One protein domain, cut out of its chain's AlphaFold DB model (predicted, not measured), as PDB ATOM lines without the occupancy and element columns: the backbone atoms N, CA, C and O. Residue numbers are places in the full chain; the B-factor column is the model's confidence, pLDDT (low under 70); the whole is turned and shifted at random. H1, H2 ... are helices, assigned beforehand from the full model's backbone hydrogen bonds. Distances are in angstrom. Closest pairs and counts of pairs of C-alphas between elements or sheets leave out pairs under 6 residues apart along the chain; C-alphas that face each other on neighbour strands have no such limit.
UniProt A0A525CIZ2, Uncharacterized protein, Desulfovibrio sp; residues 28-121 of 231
ATOM      1  N   MET A  28     -63.709  15.110  47.851       83.12
ATOM      2  CA  MET A  28     -63.250  13.981  47.030       83.12
ATOM      3  C   MET A  28     -64.396  13.058  46.604       83.12
ATOM      4  O   MET A  28     -64.322  12.438  45.543       83.12
ATOM      5  N   ALA A  29     -65.440  12.948  47.426       85.44
ATOM      6  CA  ALA A  29     -66.619  12.146  47.131       85.44
ATOM      7  C   ALA A  29     -67.608  12.843  46.180       85.44
ATOM      8  O   ALA A  29     -68.511  12.178  45.670       85.44
ATOM      9  N   ASP A  30     -67.458  14.150  45.934       86.12
ATOM     10  CA  ASP A  30     -68.365  14.908  45.076       86.12
ATOM     11  C   ASP A  30     -68.135  14.579  43.583       86.12
ATOM     12  O   ASP A  30     -67.074  14.894  43.025       86.12
ATOM     13  N   PRO A  31     -69.139  14.014  42.879       89.19
ATOM     14  CA  PRO A  31     -69.052  13.753  41.445       89.19
ATOM     15  C   PRO A  31     -68.765  15.000  40.604       89.19
ATOM     16  O   PRO A  31     -68.147  14.888  39.548       89.19
ATOM     17  N   ALA A  32     -69.198  16.185  41.046       88.75
ATOM     18  CA  ALA A  32     -68.923  17.436  40.350       88.75
ATOM     19  C   ALA A  32     -67.438  17.806  40.430       88.75
ATOM     20  O   ALA A  32     -66.876  18.242  39.429       88.75
ATOM     21  N   PHE A  33     -66.785  17.563  41.573       88.81
ATOM     22  CA  PHE A  33     -65.341  17.773  41.713       88.81
ATOM     23  C   PHE A  33     -64.567  16.745  40.882       88.81
ATOM     24  O   PHE A  33     -63.647  17.089  40.139       88.81
ATOM     25  N   ALA A  34     -65.002  15.483  40.921       86.88
ATOM     26  CA  ALA A  34     -64.435  14.423  40.096       86.88
ATOM     27  C   ALA A  34     -64.634  14.654  38.583       86.88
ATOM     28  O   ALA A  34     -63.860  14.136  37.784       86.88
ATOM     29  N   ALA A  35     -65.624  15.437  38.156       90.81
ATOM     30  CA  ALA A  35     -65.832  15.766  36.745       90.81
ATOM     31  C   ALA A  35     -64.934  16.907  36.230       90.81
ATOM     32  O   ALA A  35     -64.836  17.094  35.017       90.81
ATOM     33  N   LEU A  36     -64.287  17.664  37.124       91.56
ATOM     34  CA  LEU A  36     -63.344  18.717  36.746       91.56
ATOM     35  C   LEU A  36     -62.092  18.128  36.085       91.56
ATOM     36  O   LEU A  36     -61.667  17.016  36.417       91.56
ATOM     37  N   ASP A  37     -61.475  18.906  35.194       92.44
ATOM     38  CA  ASP A  37     -60.117  18.624  34.732       92.44
ATOM     39  C   ASP A  37     -59.084  18.822  35.859       92.44
ATOM     40  O   ASP A  37     -59.378  19.380  36.922       92.44
ATOM     41  N   ALA A  38     -57.872  18.306  35.653       91.50
ATOM     42  CA  ALA A  38     -56.849  18.258  36.695       91.50
ATOM     43  C   ALA A  38     -56.424  19.657  37.189       91.50
ATOM     44  O   ALA A  38     -56.312  19.872  38.397       91.50
ATOM     45  N   ASP A  39     -56.257  20.620  36.279       91.38
ATOM     46  CA  ASP A  39     -55.876  21.996  36.610       91.38
ATOM     47  C   ASP A  39     -56.988  22.685  37.435       91.38
ATOM     48  O   ASP A  39     -56.715  23.353  38.439       91.38
ATOM     49  N   ALA A  40     -58.261  22.470  37.085       91.69
ATOM     50  CA  ALA A  40     -59.402  22.985  37.837       91.69
ATOM     51  C   ALA A  40     -59.528  22.346  39.229       91.69
ATOM     52  O   ALA A  40     -59.881  23.045  40.184       91.69
ATOM     53  N   ARG A  41     -59.205  21.054  39.385       92.00
ATOM     54  CA  ARG A  41     -59.152  20.403  40.710       92.00
ATOM     55  C   ARG A  41     -58.074  21.022  41.598       92.00
ATOM     56  O   ARG A  41     -58.359  21.325  42.755       92.00
ATOM     57  N   LEU A  42     -56.875  21.261  41.061       92.81
ATOM     58  CA  LEU A  42     -55.790  21.938  41.782       92.81
ATOM     59  C   LEU A  42     -56.197  23.352  42.214       92.81
ATOM     60  O   LEU A  42     -55.994  23.721  43.368       92.81
ATOM     61  N   MET A  43     -56.853  24.111  41.332       91.50
ATOM     62  CA  MET A  43     -57.369  25.443  41.656       91.50
ATOM     63  C   MET A  43     -58.393  25.410  42.801       91.50
ATOM     64  O   MET A  43     -58.295  26.222  43.722       91.50
ATOM     65  N   GLN A  44     -59.358  24.482  42.770       88.25
ATOM     66  CA  GLN A  44     -60.351  24.336  43.843       88.25
ATOM     67  C   GLN A  44     -59.701  23.972  45.182       88.25
ATOM     68  O   GLN A  44     -60.096  24.499  46.222       88.25
ATOM     69  N   LEU A  45     -58.684  23.106  45.169       88.50
ATOM     70  CA  LEU A  45     -57.925  22.773  46.371       88.50
ATOM     71  C   LEU A  45     -57.144  23.985  46.892       88.50
ATOM     72  O   LEU A  45     -57.262  24.307  48.071       88.50
ATOM     73  N   ASN A  46     -56.415  24.704  46.029       88.62
ATOM     74  CA  ASN A  46     -55.618  25.864  46.441       88.62
ATOM     75  C   ASN A  46     -56.490  26.956  47.072       88.62
ATOM     76  O   ASN A  46     -56.126  27.520  48.096       88.62
ATOM     77  N   GLN A  47     -57.662  27.233  46.492       87.62
ATOM     78  CA  GLN A  47     -58.596  28.225  47.032       87.62
ATOM     79  C   GLN A  47     -59.031  27.904  48.464       87.62
ATOM     80  O   GLN A  47     -59.141  28.818  49.271       87.62
ATOM     81  N   ARG A  48     -59.246  26.623  48.785       82.31
ATOM     82  CA  ARG A  48     -59.654  26.176  50.125       82.31
ATOM     83  C   ARG A  48     -58.522  26.240  51.142       82.31
ATOM     84  O   ARG A  48     -58.762  26.621  52.282       82.31
ATOM     85  N   PHE A  49     -57.306  25.906  50.716       83.19
ATOM     86  CA  PHE A  49     -56.102  26.107  51.520       83.19
ATOM     87  C   PHE A  49     -55.878  27.589  51.840       83.19
ATOM     88  O   PHE A  49     -55.617  27.932  52.984       83.19
ATOM     89  N   ALA A  50     -56.070  28.477  50.860       82.69
ATOM     90  CA  ALA A  50     -55.893  29.919  51.038       82.69
ATOM     91  C   ALA A  50     -56.884  30.565  52.030       82.69
ATOM     92  O   ALA A  50     -56.651  31.685  52.482       82.69
ATOM     93  N   VAL A  51     -57.997  29.892  52.349       81.50
ATOM     94  CA  VAL A  51     -59.005  30.362  53.318       81.50
ATOM     95  C   VAL A  51     -59.076  29.491  54.579       81.50
ATOM     96  O   VAL A  51     -60.052  29.589  55.321       81.50
ATOM     97  N   ASP A  52     -58.075  28.634  54.810       76.94
ATOM     98  CA  ASP A  52     -57.982  27.712  55.954       76.94
ATOM     99  C   ASP A  52     -59.197  26.768  56.118       76.94
ATOM    100  O   ASP A  52     -59.446  26.230  57.197       76.94
ATOM    101  N   GLU A  53     -59.965  26.528  55.048       74.25
ATOM    102  CA  GLU A  53     -61.047  25.529  55.043       74.25
ATOM    103  C   GLU A  53     -60.498  24.094  55.015       74.25
ATOM    104  O   GLU A  53     -61.190  23.150  55.397       74.25
ATOM    105  N   VAL A  54     -59.263  23.938  54.532       70.56
ATOM    106  CA  VAL A  54     -58.514  22.684  54.468       70.56
ATOM    107  C   VAL A  54     -57.095  22.956  54.951       70.56
ATOM    108  O   VAL A  54     -56.440  23.880  54.478       70.56
ATOM    109  N   THR A  55     -56.607  22.129  55.867       69.62
ATOM    110  CA  THR A  55     -55.236  22.184  56.381       69.62
ATOM    111  C   THR A  55     -54.386  21.045  55.825       69.62
ATOM    112  O   THR A  55     -54.886  20.052  55.293       69.62
ATOM    113  N   THR A  56     -53.067  21.135  55.999       66.94
ATOM    114  CA  THR A  56     -52.126  20.075  55.601       66.94
ATOM    115  C   THR A  56     -52.370  18.744  56.322       66.94
ATOM    116  O   THR A  56     -51.905  17.713  55.852       66.94
ATOM    117  N   SER A  57     -53.066  18.737  57.465       72.50
ATOM    118  CA  SER A  57     -53.473  17.497  58.146       72.50
ATOM    119  C   SER A  57     -54.703  16.834  57.528       72.50
ATOM    120  O   SER A  57     -54.911  15.642  57.743       72.50
ATOM    121  N   ASP A  58     -55.500  17.577  56.759       67.19
ATOM    122  CA  ASP A  58     -56.747  17.078  56.172       67.19
ATOM    123  C   ASP A  58     -56.522  16.356  54.834       67.19
ATOM    124  O   ASP A  58     -57.392  15.622  54.362       67.19
ATOM    125  N   ILE A  59     -55.351  16.539  54.216       75.38
ATOM    126  CA  ILE A  59     -54.965  15.939  52.936       75.38
ATOM    127  C   ILE A  59     -53.495  15.523  52.959       75.38
ATOM    128  O   ILE A  59     -52.614  16.302  53.311       75.38
ATOM    129  N   SER A  60     -53.214  14.286  52.544       77.38
ATOM    130  CA  SER A  60     -51.834  13.816  52.445       77.38
ATOM    131  C   SER A  60     -51.099  14.478  51.278       77.38
ATOM    132  O   SER A  60     -51.681  14.737  50.219       77.38
ATOM    133  N   GLY A  61     -49.787  14.680  51.441       77.81
ATOM    134  CA  GLY A  61     -48.907  15.115  50.351       77.81
ATOM    135  C   GLY A  61     -49.017  14.210  49.117       77.81
ATOM    136  O   GLY A  61     -49.070  14.713  47.999       77.81
ATOM    137  N   ASP A  62     -49.191  12.898  49.314       81.19
ATOM    138  CA  ASP A  62     -49.406  11.923  48.234       81.19
ATOM    139  C   ASP A  62     -50.642  12.229  47.384       81.19
ATOM    140  O   ASP A  62     -50.639  12.024  46.169       81.19
ATOM    141  N   MET A  63     -51.724  12.699  48.007       84.69
ATOM    142  CA  MET A  63     -52.949  13.023  47.282       84.69
ATOM    143  C   MET A  63     -52.767  14.289  46.444       84.69
ATOM    144  O   MET A  63     -53.157  14.313  45.278       84.69
ATOM    145  N   VAL A  64     -52.103  15.307  46.998       89.62
ATOM    146  CA  VAL A  64     -51.732  16.522  46.257       89.62
ATOM    147  C   VAL A  64     -50.806  16.175  45.091       89.62
ATOM    148  O   VAL A  64     -51.047  16.616  43.968       89.62
ATOM    149  N   ALA A  65     -49.809  15.317  45.318       92.38
ATOM    150  CA  ALA A  65     -48.905  14.833  44.281       92.38
ATOM    151  C   ALA A  65     -49.660  14.141  43.138       92.38
ATOM    152  O   ALA A  65     -49.378  14.401  41.973       92.38
ATOM    153  N   ARG A  66     -50.678  13.323  43.431       91.56
ATOM    154  CA  ARG A  66     -51.508  12.707  42.381       91.56
ATOM    155  C   ARG A  66     -52.250  13.738  41.535       91.56
ATOM    156  O   ARG A  66     -52.282  13.581  40.322       91.56
ATOM    157  N   PHE A  67     -52.782  14.807  42.129       93.12
ATOM    158  CA  PHE A  67     -53.442  15.864  41.355       93.12
ATOM    159  C   PHE A  67     -52.481  16.614  40.433       93.12
ATOM    160  O   PHE A  67     -52.821  16.876  39.280       93.12
ATOM    161  N   PHE A  68     -51.270  16.914  40.908       96.50
ATOM    162  CA  PHE A  68     -50.226  17.459  40.043       96.50
ATOM    163  C   PHE A  68     -49.839  16.466  38.942       96.50
ATOM    164  O   PHE A  68     -49.728  16.864  37.785       96.50
ATOM    165  N   MET A  69     -49.696  15.176  39.262       96.62
ATOM    166  CA  MET A  69     -49.356  14.150  38.277       96.62
ATOM    167  C   MET A  69     -50.429  14.022  37.187       96.62
ATOM    168  O   MET A  69     -50.094  14.022  36.006       96.62
ATOM    169  N   ASP A  70     -51.711  13.990  37.557       95.38
ATOM    170  CA  ASP A  70     -52.835  13.963  36.612       95.38
ATOM    171  C   ASP A  70     -52.802  15.167  35.658       95.38
ATOM    172  O   ASP A  70     -53.149  15.047  34.481       95.38
ATOM    173  N   ALA A  71     -52.354  16.328  36.144       96.12
ATOM    174  CA  ALA A  71     -52.229  17.531  35.333       96.12
ATOM    175  C   ALA A  71     -51.063  17.456  34.335       96.12
ATOM    176  O   ALA A  71     -51.162  18.019  33.240       96.12
ATOM    177  N   VAL A  72     -49.966  16.773  34.674       97.38
ATOM    178  CA  VAL A  72     -48.746  16.766  33.847       97.38
ATOM    179  C   VAL A  72     -48.566  15.509  33.000       97.38
ATOM    180  O   VAL A  72     -47.958  15.601  31.944       97.38
ATOM    181  N   VAL A  73     -49.143  14.360  33.357       94.88
ATOM    182  CA  VAL A  73     -48.883  13.068  32.683       94.88
ATOM    183  C   VAL A  73     -49.174  13.065  31.172       94.88
ATOM    184  O   VAL A  73     -48.611  12.267  30.432       94.88
ATOM    185  N   GLY A  74     -50.046  13.960  30.697       92.19
ATOM    186  CA  GLY A  74     -50.387  14.100  29.279       92.19
ATOM    187  C   GLY A  74     -49.433  14.971  28.450       92.19
ATOM    188  O   GLY A  74     -49.732  15.216  27.282       92.19
ATOM    189  N   GLN A  75     -48.344  15.494  29.027       96.94
ATOM    190  CA  GLN A  75     -47.373  16.286  28.267       96.94
ATOM    191  C   GLN A  75     -46.536  15.412  27.318       96.94
ATOM    192  O   GLN A  75     -46.424  14.201  27.488       96.94
ATOM    193  N   ALA A  76     -45.967  16.044  26.289       94.81
ATOM    194  CA  ALA A  76     -45.304  15.346  25.187       94.81
ATOM    195  C   ALA A  76     -44.018  14.607  25.597       94.81
ATOM    196  O   ALA A  76     -43.700  13.568  25.021       94.81
ATOM    197  N   ASP A  77     -43.289  15.147  26.573       96.00
ATOM    198  CA  ASP A  77     -42.017  14.622  27.058       96.00
ATOM    199  C   ASP A  77     -41.773  15.023  28.524       96.00
ATOM    200  O   ASP A  77     -42.547  15.773  29.127       96.00
ATOM    201  N   ALA A  78     -40.688  14.506  29.109       96.50
ATOM    202  CA  ALA A  78     -40.347  14.742  30.509       96.50
ATOM    203  C   ALA A  78     -40.034  16.209  30.828       96.50
ATOM    204  O   ALA A  78     -40.367  16.675  31.919       96.50
ATOM    205  N   LYS A  79     -39.458  16.960  29.880       95.31
ATOM    206  CA  LYS A  79     -39.192  18.388  30.073       95.31
ATOM    207  C   LYS A  79     -40.498  19.170  30.127       95.31
ATOM    208  O   LYS A  79     -40.689  19.971  31.035       95.31
ATOM    209  N   ALA A  80     -41.425  18.886  29.217       97.00
ATOM    210  CA  ALA A  80     -42.749  19.488  29.209       97.00
ATOM    211  C   ALA A  80     -43.551  19.133  30.475       97.00
ATOM    212  O   ALA A  80     -44.262  19.989  31.000       97.00
ATOM    213  N   MET A  81     -43.414  17.907  31.003       97.62
ATOM    214  CA  MET A  81     -44.004  17.531  32.296       97.62
ATOM    215  C   MET A  81     -43.448  18.378  33.446       97.62
ATOM    216  O   MET A  81     -44.230  18.930  34.221       97.62
ATOM    217  N   LEU A  82     -42.120  18.506  33.539       97.50
ATOM    218  CA  LEU A  82     -41.454  19.298  34.574       97.50
ATOM    219  C   LEU A  82     -41.806  20.790  34.469       97.50
ATOM    220  O   LEU A  82     -42.153  21.411  35.470       97.50
ATOM    221  N   ASP A  83     -41.807  21.349  33.259       96.12
ATOM    222  CA  ASP A  83     -42.158  22.753  33.017       96.12
ATOM    223  C   ASP A  83     -43.609  23.049  33.392       96.12
ATOM    224  O   ASP A  83     -43.900  24.061  34.037       96.12
ATOM    225  N   LYS A  84     -44.538  22.148  33.035       96.94
ATOM    226  CA  LYS A  84     -45.934  22.288  33.451       96.94
ATOM    227  C   LYS A  84     -46.059  22.189  34.972       96.94
ATOM    228  O   LYS A  84     -46.790  22.984  35.557       96.94
ATOM    229  N   TYR A  85     -45.352  21.260  35.617       97.38
ATOM    230  CA  TYR A  85     -45.343  21.148  37.076       97.38
ATOM    231  C   TYR A  85     -44.867  22.445  37.743       97.38
ATOM    232  O   TYR A  85     -45.579  22.973  38.597       97.38
ATOM    233  N   ALA A  86     -43.729  23.000  37.315       95.88
ATOM    234  CA  ALA A  86     -43.184  24.244  37.857       95.88
ATOM    235  C   ALA A  86     -44.170  25.417  37.696       95.88
ATOM    236  O   ALA A  86     -44.427  26.158  38.646       95.88
ATOM    237  N   ALA A  87     -44.810  25.532  36.525       95.94
ATOM    238  CA  ALA A  87     -45.835  26.544  36.278       95.94
ATOM    239  C   ALA A  87     -47.054  26.389  37.206       95.94
ATOM    240  O   ALA A  87     -47.519  27.371  37.787       95.94
ATOM    241  N   LEU A  88     -47.552  25.160  37.391       95.81
ATOM    242  CA  LEU A  88     -48.657  24.881  38.312       95.81
ATOM    243  C   LEU A  88     -48.257  25.153  39.767       95.81
ATOM    244  O   LEU A  88     -49.071  25.663  40.533       95.81
ATOM    245  N   ARG A  89     -47.017  24.846  40.165       93.69
ATOM    246  CA  ARG A  89     -46.525  25.111  41.523       93.69
ATOM    247  C   ARG A  89     -46.462  26.608  41.814       93.69
ATOM    248  O   ARG A  89     -46.901  27.025  42.882       93.69
ATOM    249  N   ALA A  90     -45.996  27.405  40.854       92.75
ATOM    250  CA  ALA A  90     -46.016  28.863  40.946       92.75
ATOM    251  C   ALA A  90     -47.449  29.425  40.990       92.75
ATOM    252  O   ALA A  90     -47.713  30.406  41.683       92.75
ATOM    253  N   GLN A  91     -48.384  28.797  40.270       94.12
ATOM    254  CA  GLN A  91     -49.793  29.191  40.261       94.12
ATOM    255  C   GLN A  91     -50.532  28.820  41.556       94.12
ATOM    256  O   GLN A  91     -51.449  29.538  41.959       94.12
ATOM    257  N   PHE A  92     -50.152  27.713  42.198       93.50
ATOM    258  CA  PHE A  92     -50.823  27.150  43.372       93.50
ATOM    259  C   PHE A  92     -49.862  27.020  44.570       93.50
ATOM    260  O   PHE A  92     -49.515  25.900  44.974       93.50
ATOM    261  N   PRO A  93     -49.398  28.153  45.135       88.25
ATOM    262  CA  PRO A  93     -48.381  28.165  46.185       88.25
ATOM    263  C   PRO A  93     -48.897  27.659  47.538       88.25
ATOM    264  O   PRO A  93     -48.101  27.163  48.336       88.25
ATOM    265  N   ASP A  94     -50.209  27.738  47.788       87.25
ATOM    266  CA  ASP A  94     -50.821  27.375  49.074       87.25
ATOM    267  C   ASP A  94     -50.991  25.859  49.232       87.25
ATOM    268  O   ASP A  94     -51.215  25.354  50.333       87.25
ATOM    269  N   LEU A  95     -50.870  25.106  48.133       89.75
ATOM    270  CA  LEU A  95     -50.908  23.650  48.183       89.75
ATOM    271  C   LEU A  95     -49.680  23.084  48.921       89.75
ATOM    272  O   LEU A  95     -48.576  23.629  48.785       89.75
ATOM    273  N   PRO A  96     -49.831  21.951  49.633       89.25
ATOM    274  CA  PRO A  96     -48.717  21.232  50.242       89.25
ATOM    275  C   PRO A  96     -47.581  20.935  49.255       89.25
ATOM    276  O   PRO A  96     -47.808  20.688  48.070       89.25
ATOM    277  N   GLN A  97     -46.348  20.933  49.765       88.50
ATOM    278  CA  GLN A  97     -45.164  20.597  48.974       88.50
ATOM    279  C   GLN A  97     -45.192  19.129  48.531       88.50
ATOM    280  O   GLN A  97     -45.627  18.254  49.280       88.50
ATOM    281  N   THR A  98     -44.701  18.860  47.321       92.69
ATOM    282  CA  THR A  98     -44.724  17.530  46.686       92.69
ATOM    283  C   THR A  98     -43.321  17.101  46.245       92.69
ATOM    284  O   THR A  98     -43.106  16.714  45.099       92.69
ATOM    285  N   TYR A  99     -42.358  17.161  47.173       91.44
ATOM    286  CA  TYR A  99     -40.930  16.952  46.891       91.44
ATOM    287  C   TYR A  99     -40.606  15.620  46.202       91.44
ATOM    288  O   TYR A  99     -39.688  15.570  45.389       91.44
ATOM    289  N   ASP A 100     -41.340  14.545  46.500       90.94
ATOM    290  CA  ASP A 100     -41.105  13.235  45.876       90.94
ATOM    291  C   ASP A 100     -41.540  13.210  44.406       90.94
ATOM    292  O   ASP A 100     -40.863  12.627  43.559       90.94
ATOM    293  N   LEU A 101     -42.649  13.886  44.078       94.94
ATOM    294  CA  LEU A 101     -43.074  14.062  42.691       94.94
ATOM    295  C   LEU A 101     -42.094  14.962  41.940       94.94
ATOM    296  O   LEU A 101     -41.710  14.648  40.819       94.94
ATOM    297  N   GLU A 102     -41.671  16.057  42.563       95.19
ATOM    298  CA  GLU A 102     -40.696  16.981  41.990       95.19
ATOM    299  C   GLU A 102     -39.370  16.271  41.664       95.19
ATOM    300  O   GLU A 102     -38.878  16.358  40.538       95.19
ATOM    301  N   GLN A 103     -38.855  15.465  42.601       94.69
ATOM    302  CA  GLN A 103     -37.701  14.586  42.383       94.69
ATOM    303  C   GLN A 103     -37.929  13.610  41.229       94.69
ATOM    304  O   GLN A 103     -37.060  13.435  40.375       94.69
ATOM    305  N   HIS A 104     -39.098  12.969  41.191       95.62
ATOM    306  CA  HIS A 104     -39.440  12.013  40.146       95.62
ATOM    307  C   HIS A 104     -39.427  12.654  38.753       95.62
ATOM    308  O   HIS A 104     -38.817  12.103  37.836       95.62
ATOM    309  N   LEU A 105     -40.052  13.821  38.596       97.50
ATOM    310  CA  LEU A 105     -40.096  14.554  37.329       97.50
ATOM    311  C   LEU A 105     -38.701  15.018  36.896       97.50
ATOM    312  O   LEU A 105     -38.332  14.845  35.733       97.50
ATOM    313  N   ALA A 106     -37.897  15.530  37.831       96.81
ATOM    314  CA  ALA A 106     -36.514  15.914  37.563       96.81
ATOM    315  C   ALA A 106     -35.673  14.720  37.086       96.81
ATOM    316  O   ALA A 106     -34.989  14.817  36.071       96.81
ATOM    317  N   MET A 107     -35.768  13.568  37.760       95.56
ATOM    318  CA  MET A 107     -35.060  12.350  37.350       95.56
ATOM    319  C   MET A 107     -35.509  11.845  35.980       95.56
ATOM    320  O   MET A 107     -34.666  11.446  35.181       95.56
ATOM    321  N   GLN A 108     -36.813  11.868  35.684       95.94
ATOM    322  CA  GLN A 108     -37.302  11.490  34.357       95.94
ATOM    323  C   GLN A 108     -36.707  12.382  33.267       95.94
ATOM    324  O   GLN A 108     -36.292  11.876  32.223       95.94
ATOM    325  N   TYR A 109     -36.639  13.692  33.506       96.75
ATOM    326  CA  TYR A 109     -36.021  14.626  32.575       96.75
ATOM    327  C   TYR A 109     -34.522  14.344  32.411       96.75
ATOM    328  O   TYR A 109     -34.078  14.089  31.295       96.75
ATOM    329  N   LEU A 110     -33.761  14.254  33.506       95.00
ATOM    330  CA  LEU A 110     -32.324  13.951  33.466       95.00
ATOM    331  C   LEU A 110     -32.000  12.612  32.779       95.00
ATOM    332  O   LEU A 110     -30.940  12.468  32.175       95.00
ATOM    333  N   ALA A 111     -32.894  11.626  32.874       92.31
ATOM    334  CA  ALA A 111     -32.716  10.311  32.261       92.31
ATOM    335  C   ALA A 111     -33.099  10.257  30.773       92.31
ATOM    336  O   ALA A 111     -32.686   9.330  30.079       92.31
ATOM    337  N   SER A 112     -33.916  11.198  30.290       93.38
ATOM    338  CA  SER A 112     -34.461  11.174  28.924       93.38
ATOM    339  C   SER A 112     -34.004  12.333  28.045       93.38
ATOM    340  O   SER A 112     -34.225  12.281  26.833       93.38
ATOM    341  N   ASP A 113     -33.364  13.355  28.618       93.25
ATOM    342  CA  ASP A 113     -32.894  14.507  27.863       93.25
ATOM    343  C   ASP A 113     -31.817  14.096  26.839       93.25
ATOM    344  O   ASP A 113     -30.772  13.549  27.213       93.25
ATOM    345  N   PRO A 114     -32.025  14.368  25.536       90.06
ATOM    346  CA  PRO A 114     -31.075  13.975  24.506       90.06
ATOM    347  C   PRO A 114     -29.683  14.597  24.642       90.06
ATOM    348  O   PRO A 114     -28.727  14.008  24.139       90.06
ATOM    349  N   ALA A 115     -29.550  15.759  25.288       89.38
ATOM    350  CA  ALA A 115     -28.265  16.406  25.537       89.38
ATOM    351  C   ALA A 115     -27.442  15.693  26.620       89.38
ATOM    352  O   ALA A 115     -26.257  15.974  26.740       89.38
ATOM    353  N   LEU A 116     -28.041  14.762  27.373       90.50
ATOM    354  CA  LEU A 116     -27.364  13.932  28.376       90.50
ATOM    355  C   LEU A 116     -27.077  12.504  27.877       90.50
ATOM    356  O   LEU A 116     -26.573  11.660  28.626       90.50
ATOM    357  N   ASN A 117     -27.385  12.202  26.612       88.88
ATOM    358  CA  ASN A 117     -27.138  10.885  26.034       88.88
ATOM    359  C   ASN A 117     -25.638  10.622  25.863       88.88
ATOM    360  O   ASN A 117     -24.981  11.241  25.033       88.88
ATOM    361  N   GLY A 118     -25.123   9.634  26.597       80.44
ATOM    362  CA  GLY A 118     -23.700   9.286  26.580       80.44
ATOM    363  C   GLY A 118     -22.816  10.234  27.393       80.44
ATOM    364  O   GLY A 118     -21.608  10.024  27.434       80.44
ATOM    365  N   GLU A 119     -23.413  11.230  28.047       88.31
ATOM    366  CA  GLU A 119     -22.732  12.102  28.999       88.31
ATOM    367  C   GLU A 119     -22.598  11.426  30.371       88.31
ATOM    368  O   GLU A 119     -23.354  10.503  30.713       88.31
ATOM    369  N   ASP A 120     -21.646  11.915  31.163       87.69
ATOM    370  CA  ASP A 120     -21.335  11.433  32.508       87.69
ATOM    371  C   ASP A 120     -22.232  12.055  33.600       87.69
ATOM    372  O   ASP A 120     -23.151  12.848  33.360       87.69
ATOM    373  N   GLU A 121     -22.010  11.643  34.841       90.50
ATOM    374  CA  GLU A 121     -22.722  12.115  36.024       90.50
ATOM    375  C   GLU A 121     -22.486  13.614  36.289       90.50
ATOM    376  O   GLU A 121     -23.385  14.294  36.790       90.50
TER     377      GLU A 121
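Overview. This is residues 28 to 121 of the 231 residues of an uncharacterized protein of Desulfovibrio sp (UniProt A0A525CIZ2). Two helical hairpins, H2 with H3 and H4 with H5, follow each other in a zigzag row of four helices; the hairpins join through H3 and H4, which stand at a wide angle to each other. The short H1 lies at the H2 end of the row, and at the H5 end the tail of residues 114 to 121 sticks out and adds to the length. The printed part has 94 residues with five named helices, H1 to H5 in that order along the chain, and no named strand; the class is all helix. The whole is only just loose, close to compact, with a radius of gyration of the C-alphas of 15.0 A, and it spans 49 by 25 by 20 A.

Along the chain. H1 is residues 31 to 34, with C-alpha 31 at (-69.052, 13.753, 41.445). H2 is residues 38 to 49, 16.8 A from first to last C-alpha, and H3 is residues 61 to 72, 16.6 A. H4 is residues 78 to 91, 19.8 A, beginning at C-alpha 78 (-40.347, 14.742, 30.509). H5 is residues 99 to 112, 20.0 A, ending at C-alpha 112 (-34.461, 11.174, 28.924).

Arrangement. H1 is close to H2 but not clearly touching, with the C-alphas of Phe 33 and Arg 41 closest at 6.8 A. H1 is apart from H3, H4 and H5. H2 and H3 form a helical hairpin and run opposite ways at a steep tilt of 36 degrees, only just past shallow. H2 touches H3 with residues 38 to 42 alone, and the closest C-alphas are those of Ala 38 and Ala 71, 4.9 A apart. H3 touches H4 with residues 68 to 72 alone, the C-alphas of Val 72 and Met 81 closest at 5.0 A, at a steep tilt of 61 degrees, opposite ways. H4 and H5 touch as a second helical hairpin at a shallow tilt of 30 degrees, opposite ways, with the C-alphas of Ala 78 and Tyr 109 closest at 4.8 A. H3 and H5 are close but not clearly touching, the C-alphas of Ala 65 and Leu 101 being closest at 6.1 A; H2 and H5 are apart. The helix packing is mostly crossed, but only just: one of three touching pairs is at a shallow tilt. In H2, H3, H4 and H5 every O i to N i+4 pair is within hydrogen-bond range; H1 is too short for such a pair.

Size, cuts and confidence. The C-alphas farthest apart are those of Glu 53 and Gly 118, at 49.7 A. Residues 114 to 121 stand free, and without them the body spans 40 by 24 by 19 A. The printed part has no cut. The link from H2 to H3 is long, with 11 residues between them. The mean pLDDT of the printed part is 89.7, and residues 55, 56 and 58 are under 70.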